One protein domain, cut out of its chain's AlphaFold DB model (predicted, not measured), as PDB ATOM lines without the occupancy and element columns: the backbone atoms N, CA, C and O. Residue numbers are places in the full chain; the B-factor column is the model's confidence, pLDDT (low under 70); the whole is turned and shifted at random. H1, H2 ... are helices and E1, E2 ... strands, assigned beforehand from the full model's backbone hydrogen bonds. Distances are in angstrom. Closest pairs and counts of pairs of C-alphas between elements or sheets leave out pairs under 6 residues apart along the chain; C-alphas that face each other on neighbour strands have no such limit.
ATOM      1  N   ILE A  12      45.073   6.185  21.885       94.31
ATOM      2  CA  ILE A  12      44.293   5.780  20.714       94.31
ATOM      3  C   ILE A  12      44.670   4.341  20.365       94.31
ATOM      4  O   ILE A  12      45.845   4.026  20.192       94.31
ATOM      5  N   THR A  13      43.682   3.459  20.296       93.56
ATOM      6  CA  THR A  13      43.867   2.056  19.916       93.56
ATOM      7  C   THR A  13      44.022   1.912  18.398       93.56
ATOM      8  O   THR A  13      43.652   2.802  17.631       93.56
ATOM      9  N   ALA A  14      44.516   0.763  17.929       92.44
ATOM     10  CA  ALA A  14      44.714   0.505  16.496       92.44
ATOM     11  C   ALA A  14      43.409   0.544  15.668       92.44
ATOM     12  O   ALA A  14      43.418   0.904  14.490       92.44
ATOM     13  N   ASP A  15      42.270   0.214  16.282       93.00
ATOM     14  CA  ASP A  15      40.936   0.340  15.686       93.00
ATOM     15  C   ASP A  15      40.342   1.758  15.795       93.00
ATOM     16  O   ASP A  15      39.294   2.037  15.208       93.00
ATOM     17  N   GLY A  16      41.052   2.688  16.445       94.75
ATOM     18  CA  GLY A  16      40.722   4.110  16.493       94.75
ATOM     19  C   GLY A  16      39.750   4.504  17.603       94.75
ATOM     20  O   GLY A  16      38.996   5.468  17.435       94.75
ATOM     21  N   ASN A  17      39.758   3.771  18.719       96.25
ATOM     22  CA  ASN A  17      39.068   4.167  19.941       96.25
ATOM     23  C   ASN A  17      40.002   4.964  20.859       96.25
ATOM     24  O   ASN A  17      41.184   4.653  20.980       96.25
ATOM     25  N   LEU A  18      39.455   5.958  21.550       96.12
ATOM     26  CA  LEU A  18      40.104   6.666  22.645       96.12
ATOM     27  C   LEU A  18      39.866   5.927  23.961       96.12
ATOM     28  O   LEU A  18      38.723   5.640  24.313       96.12
ATOM     29  N   LYS A  19      40.944   5.685  24.705       94.81
ATOM     30  CA  LYS A  19      40.944   5.105  26.047       94.81
ATOM     31  C   LYS A  19      41.677   6.048  27.003       94.81
ATOM     32  O   LYS A  19      42.817   6.435  26.745       94.81
ATOM     33  N   VAL A  20      41.033   6.409  28.112       95.19
ATOM     34  CA  VAL A  20      41.566   7.397  29.080       95.19
ATOM     35  C   VAL A  20      42.336   6.772  30.246       95.19
ATOM     36  O   VAL A  20      43.008   7.464  31.008       95.19
ATOM     37  N   CYS A  21      42.264   5.447  30.379       93.25
ATOM     38  CA  CYS A  21      43.028   4.659  31.341       93.25
ATOM     39  C   CYS A  21      43.313   3.275  30.750       93.25
ATOM     40  O   CYS A  21      42.417   2.647  30.187       93.25
ATOM     41  N   LEU A  22      44.532   2.761  30.926       91.50
ATOM     42  CA  LEU A  22      44.924   1.429  30.451       91.50
ATOM     43  C   LEU A  22      43.998   0.321  30.990       91.50
ATOM     44  O   LEU A  22      43.617  -0.597  30.263       91.50
ATOM     45  N   PHE A  23      43.573   0.462  32.247       90.62
ATOM     46  CA  PHE A  23      42.728  -0.503  32.952       90.62
ATOM     47  C   PHE A  23      41.240  -0.115  32.998       90.62
ATOM     48  O   PHE A  23      40.423  -0.858  33.541       90.62
ATOM     49  N   GLY A  24      40.869   1.033  32.425       89.69
ATOM     50  CA  GLY A  24      39.478   1.478  32.336       89.69
ATOM     51  C   GLY A  24      38.760   0.820  31.164       89.69
ATOM     52  O   GLY A  24      39.325   0.703  30.086       89.69
ATOM     53  N   ARG A  25      37.504   0.406  31.345       89.69
ATOM     54  CA  ARG A  25      36.735  -0.317  30.311       89.69
ATOM     55  C   ARG A  25      36.169   0.600  29.227       89.69
ATOM     56  O   ARG A  25      35.941   0.140  28.115       89.69
ATOM     57  N   ALA A  26      35.929   1.866  29.564       91.44
ATOM     58  CA  ALA A  26      35.333   2.841  28.663       91.44
ATOM     59  C   ALA A  26      36.260   3.149  27.478       91.44
ATOM     60  O   ALA A  26      37.462   3.373  27.649       91.44
ATOM     61  N   GLU A  27      35.679   3.152  26.279       94.31
ATOM     62  CA  GLU A  27      36.344   3.439  25.010       94.31
ATOM     63  C   GLU A  27      35.405   4.280  24.132       94.31
ATOM     64  O   GLU A  27      34.214   3.985  24.031       94.31
ATOM     65  N   VAL A  28      35.937   5.315  23.475       96.31
ATOM     66  CA  VAL A  28      35.164   6.202  22.589       96.31
ATOM     67  C   VAL A  28      35.642   6.051  21.151       96.31
ATOM     68  O   VAL A  28      36.801   6.317  20.850       96.31
ATOM     69  N   ASN A  29      34.760   5.654  20.232       96.81
ATOM     70  CA  ASN A  29      35.133   5.417  18.836       96.81
ATOM     71  C   ASN A  29      35.252   6.725  18.033       96.81
ATOM     72  O   ASN A  29      34.309   7.160  17.364       96.81
ATOM     73  N   LEU A  30      36.430   7.350  18.093       97.31
ATOM     74  CA  LEU A  30      36.727   8.584  17.366       97.31
ATOM     75  C   LEU A  30      36.818   8.350  15.856       97.31
ATOM     76  O   LEU A  30      36.311   9.160  15.082       97.31
ATOM     77  N   ARG A  31      37.378   7.215  15.417       97.00
ATOM     78  CA  ARG A  31      37.488   6.876  13.987       97.00
ATOM     79  C   ARG A  31      36.132   6.887  13.286       97.00
ATOM     80  O   ARG A  31      36.024   7.401  12.175       97.00
ATOM     81  N   ARG A  32      35.092   6.331  13.915       97.56
ATOM     82  CA  ARG A  32      33.725   6.345  13.380       97.56
ATOM     83  C   ARG A  32      33.167   7.761  13.326       97.56
ATOM     84  O   ARG A  32      32.576   8.119  12.315       97.56
ATOM     85  N   ALA A  33      33.361   8.559  14.376       97.12
ATOM     86  CA  ALA A  33      32.907   9.949  14.391       97.12
ATOM     87  C   ALA A  33      33.546  10.758  13.249       97.12
ATOM     88  O   ALA A  33      32.828  11.399  12.486       97.12
ATOM     89  N   MET A  34      34.863  10.640  13.065       96.94
ATOM     90  CA  MET A  34      35.595  11.302  11.980       96.94
ATOM     91  C   MET A  34      35.130  10.839  10.593       96.94
ATOM     92  O   MET A  34      34.908  11.658   9.710       96.94
ATOM     93  N   ARG A  35      34.924   9.530  10.396       97.56
ATOM     94  CA  ARG A  35      34.425   8.973   9.121       97.56
ATOM     95  C   ARG A  35      32.989   9.371   8.795       97.56
ATOM     96  O   ARG A  35      32.612   9.344   7.632       97.56
ATOM     97  N   ASN A  36      32.216   9.748   9.808       97.38
ATOM     98  CA  ASN A  36      30.871  10.295   9.660       97.38
ATOM     99  C   ASN A  36      30.875  11.831   9.554       97.38
ATOM    100  O   ASN A  36      29.848  12.456   9.818       97.38
ATOM    101  N   SER A  37      32.020  12.437   9.224       96.69
ATOM    102  CA  SER A  37      32.186  13.886   9.060       96.69
ATOM    103  C   SER A  37      31.768  14.695  10.296       96.69
ATOM    104  O   SER A  37      31.190  15.775  10.174       96.69
ATOM    105  N   ALA A  38      32.023  14.175  11.503       97.56
ATOM    106  CA  ALA A  38      31.848  14.958  12.723       97.56
ATOM    107  C   ALA A  38      32.738  16.210  12.684       97.56
ATOM    108  O   ALA A  38      33.904  16.126  12.304       97.56
ATOM    109  N   SER A  39      32.195  17.352  13.108       98.12
ATOM    110  CA  SER A  39      32.968  18.586  13.244       98.12
ATOM    111  C   SER A  39      33.994  18.488  14.372       98.12
ATOM    112  O   SER A  39      33.796  17.753  15.345       98.12
ATOM    113  N   ASP A  40      35.041  19.308  14.301       97.94
ATOM    114  CA  ASP A  40      36.066  19.392  15.347       97.94
ATOM    115  C   ASP A  40      35.472  19.735  16.713       97.94
ATOM    116  O   ASP A  40      35.869  19.158  17.719       97.94
ATOM    117  N   GLN A  41      34.453  20.598  16.762       98.19
ATOM    118  CA  GLN A  41      33.732  20.911  18.002       98.19
ATOM    119  C   GLN A  41      33.067  19.670  18.611       98.19
ATOM    120  O   GLN A  41      33.097  19.478  19.826       98.19
ATOM    121  N   LYS A  42      32.487  18.802  17.775       97.50
ATOM    122  CA  LYS A  42      31.870  17.554  18.233       97.50
ATOM    123  C   LYS A  42      32.925  16.562  18.714       97.50
ATOM    124  O   LYS A  42      32.727  15.933  19.751       97.50
ATOM    125  N   LEU A  43      34.036  16.437  17.990       97.81
ATOM    126  CA  LEU A  43      35.162  15.594  18.398       97.81
ATOM    127  C   LEU A  43      35.762  16.077  19.722       97.81
ATOM    128  O   LEU A  43      35.963  15.265  20.621       97.81
ATOM    129  N   LEU A  44      35.963  17.388  19.871       98.06
ATOM    130  CA  LEU A  44      36.436  18.003  21.106       98.06
ATOM    131  C   LEU A  44      35.489  17.693  22.266       98.06
ATOM    132  O   LEU A  44      35.949  17.222  23.296       98.06
ATOM    133  N   GLY A  45      34.174  17.848  22.076       98.12
ATOM    134  CA  GLY A  45      33.180  17.479  23.087       98.12
ATOM    135  C   GLY A  45      33.272  16.007  23.502       98.12
ATOM    136  O   GLY A  45      33.324  15.707  24.691       98.12
ATOM    137  N   MET A  46      33.375  15.086  22.538       97.50
ATOM    138  CA  MET A  46      33.531  13.653  22.819       97.50
ATOM    139  C   MET A  46      34.812  13.345  23.609       97.50
ATOM    140  O   MET A  46      34.781  12.541  24.539       97.50
ATOM    141  N   ILE A  47      35.930  13.982  23.249       97.38
ATOM    142  CA  ILE A  47      37.215  13.817  23.937       97.38
ATOM    143  C   ILE A  47      37.138  14.405  25.348       97.38
ATOM    144  O   ILE A  47      37.510  13.730  26.303       97.38
ATOM    145  N   SER A  48      36.622  15.626  25.503       97.50
ATOM    146  CA  SER A  48      36.480  16.296  26.798       97.50
ATOM    147  C   SER A  48      35.591  15.510  27.757       97.50
ATOM    148  O   SER A  48      35.967  15.351  28.915       97.50
ATOM    149  N   THR A  49      34.464  14.963  27.290       97.38
ATOM    150  CA  THR A  49      33.623  14.075  28.105       97.38
ATOM    151  C   THR A  49      34.396  12.831  28.535       97.38
ATOM    152  O   THR A  49      34.441  12.535  29.725       97.38
ATOM    153  N   ALA A  50      35.078  12.149  27.609       96.50
ATOM    154  CA  ALA A  50      35.851  10.951  27.938       96.50
ATOM    155  C   ALA A  50      36.960  11.234  28.965       96.50
ATOM    156  O   ALA A  50      37.170  10.451  29.891       96.50
ATOM    157  N   VAL A  51      37.677  12.352  28.811       95.81
ATOM    158  CA  VAL A  51      38.731  12.780  29.745       95.81
ATOM    159  C   VAL A  51      38.139  13.167  31.101       95.81
ATOM    160  O   VAL A  51      38.727  12.824  32.121       95.81
ATOM    161  N   GLY A  52      36.975  13.819  31.135       94.88
ATOM    162  CA  GLY A  52      36.268  14.147  32.377       94.88
ATOM    163  C   GLY A  52      35.795  12.917  33.159       94.88
ATOM    164  O   GLY A  52      35.736  12.954  34.383       94.88
ATOM    165  N   GLU A  53      35.524  11.807  32.471       93.31
ATOM    166  CA  GLU A  53      35.193  10.512  33.085       93.31
ATOM    167  C   GLU A  53      36.430   9.729  33.569       93.31
ATOM    168  O   GLU A  53      36.306   8.637  34.131       93.31
ATOM    169  N   LYS A  54      37.648  10.255  33.371       93.50
ATOM    170  CA  LYS A  54      38.874   9.607  33.841       93.50
ATOM    171  C   LYS A  54      38.895   9.568  35.370       93.50
ATOM    172  O   LYS A  54      39.066  10.578  36.043       93.50
ATOM    173  N   HIS A  55      38.782   8.363  35.918       91.94
ATOM    174  CA  HIS A  55      38.927   8.134  37.351       91.94
ATOM    175  C   HIS A  55      40.336   8.500  37.842       91.94
ATOM    176  O   HIS A  55      41.325   8.264  37.147       91.94
ATOM    177  N   ALA A  56      40.426   8.983  39.085       92.00
ATOM    178  CA  ALA A  56      41.689   9.361  39.727       92.00
ATOM    179  C   ALA A  56      42.709   8.208  39.822       92.00
ATOM    180  O   ALA A  56      43.912   8.436  39.890       92.00
ATOM    181  N   ARG A  57      42.232   6.958  39.849       91.44
ATOM    182  CA  ARG A  57      43.050   5.741  39.800       91.44
ATOM    183  C   ARG A  57      42.236   4.579  39.247       91.44
ATOM    184  O   ARG A  57      41.006   4.606  39.280       91.44
ATOM    185  N   HIS A  58      42.922   3.559  38.747       89.88
ATOM    186  CA  HIS A  58      42.278   2.292  38.416       89.88
ATOM    187  C   HIS A  58      41.937   1.500  39.690       89.88
ATOM    188  O   HIS A  58      42.483   1.766  40.762       89.88
ATOM    189  N   ALA A  59      41.054   0.510  39.565       88.06
ATOM    190  CA  ALA A  59      40.750  -0.429  40.643       88.06
ATOM    191  C   ALA A  59      41.986  -1.263  41.044       88.06
ATOM    192  O   ALA A  59      43.017  -1.238  40.366       88.06
ATOM    193  N   GLY A  60      41.898  -2.027  42.134       87.50
ATOM    194  CA  GLY A  60      42.966  -2.955  42.513       87.50
ATOM    195  C   GLY A  60      43.224  -4.010  41.426       87.50
ATOM    196  O   GLY A  60      42.316  -4.391  40.689       87.50
ATOM    197  N   MET A  61      44.454  -4.524  41.326       86.69
ATOM    198  CA  MET A  61      44.829  -5.487  40.273       86.69
ATOM    199  C   MET A  61      43.954  -6.751  40.263       86.69
ATOM    200  O   MET A  61      43.617  -7.250  39.191       86.69
ATOM    201  N   HIS A  62      43.529  -7.236  41.434       86.62
ATOM    202  CA  HIS A  62      42.613  -8.378  41.544       86.62
ATOM    203  C   HIS A  62      41.233  -8.085  40.940       86.62
ATOM    204  O   HIS A  62      40.676  -8.920  40.230       86.62
ATOM    205  N   GLU A  63      40.701  -6.882  41.159       86.75
ATOM    206  CA  GLU A  63      39.430  -6.452  40.569       86.75
ATOM    207  C   GLU A  63      39.556  -6.240  39.059       86.75
ATOM    208  O   GLU A  63      38.664  -6.617  38.300       86.75
ATOM    209  N   ILE A  64      40.682  -5.684  38.602       86.00
ATOM    210  CA  ILE A  64      40.966  -5.514  37.171       86.00
ATOM    211  C   ILE A  64      41.038  -6.875  36.477       86.00
ATOM    212  O   ILE A  64      40.469  -7.026  35.398       86.00
ATOM    213  N   ALA A  65      41.689  -7.864  37.091       84.56
ATOM    214  CA  ALA A  65      41.773  -9.218  36.551       84.56
ATOM    215  C   ALA A  65      40.392  -9.892  36.440       84.56
ATOM    216  O   ALA A  65      40.149 -10.642  35.498       84.56
ATOM    217  N   ALA A  66      39.475  -9.594  37.367       86.44
ATOM    218  CA  ALA A  66      38.093 -10.078  37.337       86.44
ATOM    219  C   ALA A  66      37.160  -9.248  36.424       86.44
ATOM    220  O   ALA A  66      36.039  -9.659  36.113       86.44
ATOM    221  N   SER A  67      37.597  -8.067  35.986       84.94
ATOM    222  CA  SER A  67      36.822  -7.144  35.158       84.94
ATOM    223  C   SER A  67      36.908  -7.512  33.674       84.94
ATOM    224  O   SER A  67      37.973  -7.839  33.157       84.94
ATOM    225  N   LYS A  68      35.802  -7.374  32.923       86.44
ATOM    226  CA  LYS A  68      35.842  -7.474  31.447       86.44
ATOM    227  C   LYS A  68      36.409  -6.178  30.860       86.44
ATOM    228  O   LYS A  68      35.647  -5.334  30.386       86.44
ATOM    229  N   ASN A  69      37.718  -5.991  30.951       87.62
ATOM    230  CA  ASN A  69      38.442  -4.952  30.225       87.62
ATOM    231  C   ASN A  69      39.137  -5.558  29.001       87.62
ATOM    232  O   ASN A  69      39.419  -6.755  28.947       87.62
ATOM    233  N   ARG A  70      39.413  -4.718  28.007       87.50
ATOM    234  CA  ARG A  70      40.137  -5.123  26.810       87.50
ATOM    235  C   ARG A  70      41.593  -5.471  27.175       87.50
ATOM    236  O   ARG A  70      42.231  -4.671  27.865       87.50
ATOM    237  N   PRO A  71      42.140  -6.624  26.744       87.00
ATOM    238  CA  PRO A  71      43.513  -7.008  27.072       87.00
ATOM    239  C   PRO A  71      44.541  -6.014  26.526       87.00
ATOM    240  O   PRO A  71      44.387  -5.523  25.404       87.00
ATOM    241  N   MET A  72      45.632  -5.778  27.265       86.69
ATOM    242  CA  MET A  72      46.657  -4.792  26.880       86.69
ATOM    243  C   MET A  72      47.288  -5.077  25.506       86.69
ATOM    244  O   MET A  72      47.575  -4.153  24.754       86.69
ATOM    245  N   ILE A  73      47.416  -6.355  25.137       87.50
ATOM    246  CA  ILE A  73      47.930  -6.786  23.826       87.50
ATOM    247  C   ILE A  73      47.069  -6.280  22.650       87.50
ATOM    248  O   ILE A  73      47.548  -6.172  21.528       87.50
ATOM    249  N   THR A  74      45.798  -5.939  22.895       86.94
ATOM    250  CA  THR A  74      44.838  -5.526  21.854       86.94
ATOM    251  C   THR A  74      44.671  -4.010  21.712       86.94
ATOM    252  O   THR A  74      43.951  -3.566  20.822       86.94
ATOM    253  N   ILE A  75      45.314  -3.209  22.567       85.19
ATOM    254  CA  ILE A  75      45.133  -1.744  22.619       85.19
ATOM    255  C   ILE A  75      46.365  -0.960  22.141       85.19
ATOM    256  O   ILE A  75      46.394   0.264  22.257       85.19
TER     257      ILE A  75
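This is residues 12 to 75 of the 77 residues of the protein "GTP 3',8-cyclase MoaA" of Rhodothermaceae bacterium (UniProt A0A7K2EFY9). H2, the longest helix, makes a hairpin with the shorter H1 at one end of a flat, only just flat, piece, and small H3 stands at the opposite end. Between these ends, E1 and the loop that follows it fold back to H1, and after H3 the residues 67 to 75 turn back toward the first printed residue. The printed part has 64 residues, with three named helices and one named strand in the order E1, H1, H2, H3; its class is mostly helix, though under half of the residues are in named elements. It is only just loose, close to compact, with a radius of gyration of the C-alphas of 13.1 A and spans of 41 by 23 by 13 A.

H2, residues 40 to 52, and H1, residues 30 to 35, only just touch, with 3 pairs of C-alphas within 8 A. H2 touches H1 with residue 43 alone; the closest C-alphas are those of Leu 30 and Leu 43, 7.3 A apart. The two helices run opposite ways at a shallow tilt of 14 degrees and form a helical hairpin. E1, residues 17 to 19, pairs with no named strand, but its residues 17 to 18 pair antiparallel with residues 28 to 29, a stretch too short to be named. The closest C-alphas of E1 and H1 are those of Asn 17 and Leu 30, 5.6 A apart. The closest C-alphas of E1 and H2 are those of Leu 18 and Ile 47, 7.8 A apart. H3, residues 61 to 66, is apart from E1, H1 and H2. In H1, H2 and H3, every O i to N i+4 pair is within hydrogen-bond range.

H2 runs 17.8 A from C-alpha 40 at (36.066, 19.392, 15.347) to C-alpha 52 at (36.268, 14.147, 32.377). H1, Leu 30 to Arg 35, measures 8.6 A from first to last C-alpha. E1 begins at C-alpha 17, at (39.068, 4.167, 19.941), and spans 6.5 A to C-alpha 19. H3, Met 61 to Ala 66, measures 8.7 A and ends at C-alpha 66, at (38.093, -10.078, 37.337).

The two C-alphas farthest apart are those of Ser 37 and His 62, at 40.7 A. The C-alphas of the first and last printed residues, Ile 12 and Ile 75, are 7.8 A apart. The link from H1 to H2 is tight, those from E1 to H1 and from H2 to H3 are short, and no link is long. The printed part has no cut. The mean pLDDT of the printed part is 92.9, that of H3 is 86, and no printed residue is under 70.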